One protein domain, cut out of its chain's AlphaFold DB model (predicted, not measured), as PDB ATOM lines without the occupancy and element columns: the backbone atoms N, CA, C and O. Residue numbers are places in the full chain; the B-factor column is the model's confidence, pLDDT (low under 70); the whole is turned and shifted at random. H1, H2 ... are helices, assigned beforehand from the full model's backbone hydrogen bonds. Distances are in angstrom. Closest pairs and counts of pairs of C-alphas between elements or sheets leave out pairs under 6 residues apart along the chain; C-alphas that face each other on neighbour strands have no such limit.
ATOM      1  N   ARG A 113      99.802 -38.440  36.600       57.56
ATOM      2  CA  ARG A 113      99.656 -39.432  37.666       57.56
ATOM      3  C   ARG A 113      98.976 -38.835  38.894       57.56
ATOM      4  O   ARG A 113      98.200 -39.524  39.557       57.56
ATOM      5  N   ARG A 114      99.261 -37.575  39.224       71.12
ATOM      6  CA  ARG A 114      98.590 -36.861  40.315       71.12
ATOM      7  C   ARG A 114      97.117 -36.657  39.993       71.12
ATOM      8  O   ARG A 114      96.288 -36.990  40.835       71.12
ATOM      9  N   ASP A 115      96.802 -36.230  38.778       70.19
ATOM     10  CA  ASP A 115      95.431 -36.032  38.313       70.19
ATOM     11  C   ASP A 115      94.654 -37.351  38.262       70.19
ATOM     12  O   ASP A 115      93.495 -37.401  38.679       70.19
ATOM     13  N   TYR A 116      95.307 -38.452  37.880       73.12
ATOM     14  CA  TYR A 116      94.751 -39.802  37.966       73.12
ATOM     15  C   TYR A 116      94.404 -40.192  39.410       73.12
ATOM     16  O   TYR A 116      93.291 -40.640  39.679       73.12
ATOM     17  N   TYR A 117      95.320 -39.998  40.367       69.94
ATOM     18  CA  TYR A 117      95.058 -40.339  41.770       69.94
ATOM     19  C   TYR A 117      94.021 -39.421  42.428       69.94
ATOM     20  O   TYR A 117      93.234 -39.892  43.251       69.94
ATOM     21  N   VAL A 118      93.989 -38.138  42.059       75.06
ATOM     22  CA  VAL A 118      92.963 -37.185  42.503       75.06
ATOM     23  C   VAL A 118      91.596 -37.592  41.955       75.06
ATOM     24  O   VAL A 118      90.638 -37.692  42.720       75.06
ATOM     25  N   SER A 119      91.509 -37.920  40.665       76.25
ATOM     26  CA  SER A 119      90.273 -38.382  40.018       76.25
ATOM     27  C   SER A 119      89.771 -39.690  40.626       76.25
ATOM     28  O   SER A 119      88.609 -39.778  41.013       76.25
ATOM     29  N   LEU A 120      90.666 -40.663  40.833       74.81
ATOM     30  CA  LEU A 120      90.355 -41.931  41.492       74.81
ATOM     31  C   LEU A 120      89.854 -41.724  42.927       74.81
ATOM     32  O   LEU A 120      88.941 -42.412  43.372       74.81
ATOM     33  N   PHE A 121      90.417 -40.767  43.668       72.31
ATOM     34  CA  PHE A 121      89.937 -40.434  45.008       72.31
ATOM     35  C   PHE A 121      88.527 -39.833  44.981       72.31
ATOM     36  O   PHE A 121      87.692 -40.203  45.807       72.31
ATOM     37  N   HIS A 122      88.238 -38.935  44.037       72.56
ATOM     38  CA  HIS A 122      86.903 -38.358  43.875       72.56
ATOM     39  C   HIS A 122      85.866 -39.397  43.433       72.56
ATOM     40  O   HIS A 122      84.744 -39.391  43.938       72.56
ATOM     41  N   GLU A 123      86.253 -40.333  42.571       72.19
ATOM     42  CA  GLU A 123      85.411 -41.447  42.135       72.19
ATOM     43  C   GLU A 123      85.126 -42.429  43.284       72.19
ATOM     44  O   GLU A 123      83.973 -42.764  43.556       72.19
ATOM     45  N   LEU A 124      86.153 -42.812  44.051       66.19
ATOM     46  CA  LEU A 124      85.998 -43.650  45.245       66.19
ATOM     47  C   LEU A 124      85.190 -42.955  46.350       66.19
ATOM     48  O   LEU A 124      84.469 -43.621  47.088       66.19
ATOM     49  N   ARG A 125      85.276 -41.623  46.449       61.38
ATOM     50  CA  ARG A 125      84.455 -40.811  47.355       61.38
ATOM     51  C   ARG A 125      82.983 -40.827  46.985       61.38
ATOM     52  O   ARG A 125      82.148 -40.854  47.881       61.38
ATOM     53  N   PHE A 126      82.680 -40.824  45.695       53.69
ATOM     54  CA  PHE A 126      81.312 -40.892  45.203       53.69
ATOM     55  C   PHE A 126      80.714 -42.300  45.373       53.69
ATOM     56  O   PHE A 126      79.565 -42.446  45.769       53.69
ATOM     57  N   LEU A 127      81.517 -43.353  45.180       52.75
ATOM     58  CA  LEU A 127      81.112 -44.744  45.433       52.75
ATOM     59  C   LEU A 127      81.050 -45.107  46.933       52.75
ATOM     60  O   LEU A 127      80.478 -46.132  47.302       52.75
ATOM     61  N   GLY A 128      81.648 -44.278  47.792       48.19
ATOM     62  CA  GLY A 128      81.757 -44.460  49.240       48.19
ATOM     63  C   GLY A 128      80.647 -43.809  50.068       48.19
ATOM     64  O   GLY A 128      80.756 -43.800  51.290       48.19
ATOM     65  N   GLU A 129      79.587 -43.279  49.449       48.00
ATOM     66  CA  GLU A 129      78.438 -42.704  50.172       48.00
ATOM     67  C   GLU A 129      77.549 -43.769  50.849       48.00
ATOM     68  O   GLU A 129      76.609 -43.450  51.575       48.00
ATOM     69  N   ALA A 130      77.869 -45.055  50.675       53.16
ATOM     70  CA  ALA A 130      77.385 -46.092  51.574       53.16
ATOM     71  C   ALA A 130      78.011 -45.870  52.960       53.16
ATOM     72  O   ALA A 130      79.224 -45.707  53.048       53.16
ATOM     73  N   GLU A 131      77.203 -45.902  54.027       49.03
ATOM     74  CA  GLU A 131      77.574 -45.806  55.455       49.03
ATOM     75  C   GLU A 131      78.533 -46.930  55.908       49.03
ATOM     76  O   GLU A 131      78.280 -47.693  56.841       49.03
ATOM     77  N   CYS A 132      79.657 -47.091  55.222       50.59
ATOM     78  CA  CYS A 132      80.664 -48.071  55.524       50.59
ATOM     79  C   CYS A 132      81.630 -47.426  56.523       50.59
ATOM     80  O   CYS A 132      82.283 -46.433  56.192       50.59
ATOM     81  N   PRO A 133      81.792 -47.978  57.736       61.38
ATOM     82  CA  PRO A 133      82.761 -47.468  58.710       61.38
ATOM     83  C   PRO A 133      84.204 -47.449  58.168       61.38
ATOM     84  O   PRO A 133      85.058 -46.727  58.684       61.38
ATOM     85  N   GLU A 134      84.479 -48.193  57.093       61.97
ATOM     86  CA  GLU A 134      85.746 -48.171  56.362       61.97
ATOM     87  C   GLU A 134      85.972 -46.855  55.593       61.97
ATOM     88  O   GLU A 134      87.108 -46.388  55.523       61.97
ATOM     89  N   TRP A 135      84.913 -46.199  55.096       72.56
ATOM     90  CA  TRP A 135      85.003 -44.893  54.430       72.56
ATOM     91  C   TRP A 135      85.397 -43.780  55.411       72.56
ATOM     92  O   TRP A 135      86.302 -42.985  55.138       72.56
ATOM     93  N   GLN A 136      84.791 -43.779  56.603       76.31
ATOM     94  CA  GLN A 136      85.155 -42.871  57.697       76.31
ATOM     95  C   GLN A 136      86.635 -43.043  58.073       76.31
ATOM     96  O   GLN A 136      87.371 -42.061  58.198       76.31
ATOM     97  N   ALA A 137      87.091 -44.292  58.213       78.12
ATOM     98  CA  ALA A 137      88.481 -44.609  58.531       78.12
ATOM     99  C   ALA A 137      89.450 -44.160  57.424       78.12
ATOM    100  O   ALA A 137      90.519 -43.623  57.724       78.12
ATOM    101  N   LEU A 138      89.067 -44.314  56.153       78.31
ATOM    102  CA  LEU A 138      89.854 -43.846  55.016       78.31
ATOM    103  C   LEU A 138      89.989 -42.321  55.029       78.31
ATOM    104  O   LEU A 138      91.109 -41.810  54.978       78.31
ATOM    105  N   CYS A 139      88.879 -41.599  55.189       79.75
ATOM    106  CA  CYS A 139      88.872 -40.140  55.290       79.75
ATOM    107  C   CYS A 139      89.747 -39.638  56.449       79.75
ATOM    108  O   CYS A 139      90.526 -38.699  56.281       79.75
ATOM    109  N   GLN A 140      89.677 -40.287  57.616       78.69
ATOM    110  CA  GLN A 140      90.533 -39.945  58.755       78.69
ATOM    111  C   GLN A 140      92.016 -40.185  58.456       78.69
ATOM    112  O   GLN A 140      92.845 -39.315  58.727       78.69
ATOM    113  N   SER A 141      92.353 -41.326  57.847       78.69
ATOM    114  CA  SER A 141      93.737 -41.642  57.479       78.69
ATOM    115  C   SER A 141      94.306 -40.653  56.455       78.69
ATOM    116  O   SER A 141      95.456 -40.232  56.579       78.69
ATOM    117  N   TRP A 142      93.482 -40.211  55.502       79.62
ATOM    118  CA  TRP A 142      93.855 -39.224  54.495       79.62
ATOM    119  C   TRP A 142      94.106 -37.844  55.112       79.62
ATOM    120  O   TRP A 142      95.138 -37.227  54.861       79.62
ATOM    121  N   ASN A 143      93.219 -37.378  55.993       82.62
ATOM    122  CA  ASN A 143      93.399 -36.097  56.683       82.62
ATOM    123  C   ASN A 143      94.660 -36.090  57.561       82.62
ATOM    124  O   ASN A 143      95.394 -35.097  57.619       82.62
ATOM    125  N   GLN A 144      94.946 -37.214  58.219       80.25
ATOM    126  CA  GLN A 144      96.156 -37.376  59.016       80.25
ATOM    127  C   GLN A 144      97.417 -37.389  58.143       80.25
ATOM    128  O   GLN A 144      98.422 -36.777  58.512       80.25
ATOM    129  N   PHE A 145      97.354 -38.025  56.971       79.50
ATOM    130  CA  PHE A 145      98.417 -37.990  55.972       79.50
ATOM    131  C   PHE A 145      98.716 -36.556  55.513       79.50
ATOM    132  O   PHE A 145      99.861 -36.118  55.608       79.50
ATOM    133  N   VAL A 146      97.692 -35.802  55.103       78.38
ATOM    134  CA  VAL A 146      97.834 -34.407  54.647       78.38
ATOM    135  C   VAL A 146      98.428 -33.525  55.750       78.38
ATOM    136  O   VAL A 146      99.343 -32.744  55.498       78.38
ATOM    137  N   THR A 147      97.982 -33.698  56.996       80.75
ATOM    138  CA  THR A 147      98.521 -32.957  58.148       80.75
ATOM    139  C   THR A 147     100.000 -33.283  58.393       80.75
ATOM    140  O   THR A 147     100.813 -32.381  58.588       80.75
ATOM    141  N   ASN A 148     100.383 -34.565  58.343       78.25
ATOM    142  CA  ASN A 148     101.777 -34.993  58.517       78.25
ATOM    143  C   ASN A 148     102.676 -34.491  57.376       78.25
ATOM    144  O   ASN A 148     103.806 -34.070  57.616       78.25
ATOM    145  N   PHE A 149     102.156 -34.500  56.148       74.81
ATOM    146  CA  PHE A 149     102.844 -33.989  54.967       74.81
ATOM    147  C   PHE A 149     103.108 -32.479  55.077       74.81
ATOM    148  O   PHE A 149     104.240 -32.034  54.880       74.81
ATOM    149  N   ASN A 150     102.093 -31.704  55.469       80.75
ATOM    150  CA  ASN A 150     102.177 -30.244  55.563       80.75
ATOM    151  C   ASN A 150     103.043 -29.759  56.737       80.75
ATOM    152  O   ASN A 150     103.726 -28.748  56.609       80.75
ATOM    153  N   ASN A 151     103.083 -30.496  57.852       84.31
ATOM    154  CA  ASN A 151     103.876 -30.123  59.032       84.31
ATOM    155  C   ASN A 151     105.393 -30.346  58.870       84.31
ATOM    156  O   ASN A 151     106.163 -30.019  59.772       84.31
ATOM    157  N   GLY A 152     105.853 -30.904  57.746       79.81
ATOM    158  CA  GLY A 152     107.274 -31.166  57.528       79.81
ATOM    159  C   GLY A 152     107.561 -31.846  56.193       79.81
ATOM    160  O   GLY A 152     108.027 -32.991  56.189       79.81
TER     161      GLY A 152
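Overview. This is residues 113 to 152 of the 257 residues of an uncharacterized protein of Phytophthora megakarya (UniProt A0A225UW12). Two helices make an open, flat V: the longer H2 is one arm, H1 the other, and the chain turns back between them at residues 128 to 132. The arms have few contacts, and their far ends stand free. The printed part has 40 residues with two named helices, H1 then H2, and no named strand; the class is all helix. It is loose, with a radius of gyration of the C-alphas of 11.5 A, and spans 34 by 24 by 8 A.

Along the chain. Find C-alpha 133 at (82.761, -47.468, 58.710); from there H2, residues 133 to 150, runs 26.1 A to C-alpha 150 at (102.177, -30.244, 55.563). H1, residues 113 to 127, begins at (99.656, -39.432, 37.666) and covers 20.8 A.

Arrangement. H2 and H1 are near each other, their closest C-alphas 8.2 A apart. In both helices every O i to N i+4 pair is within hydrogen-bond range.

Size, cuts and confidence. The C-alphas farthest apart, of Ala 130 and Gly 152, are 33.9 A apart. The printed part has no cut, and the link from H1 to H2 is tight. Mean pLDDT of the printed part is 70.3; look for values under 70 at residues 113, 117 and 124 to 134.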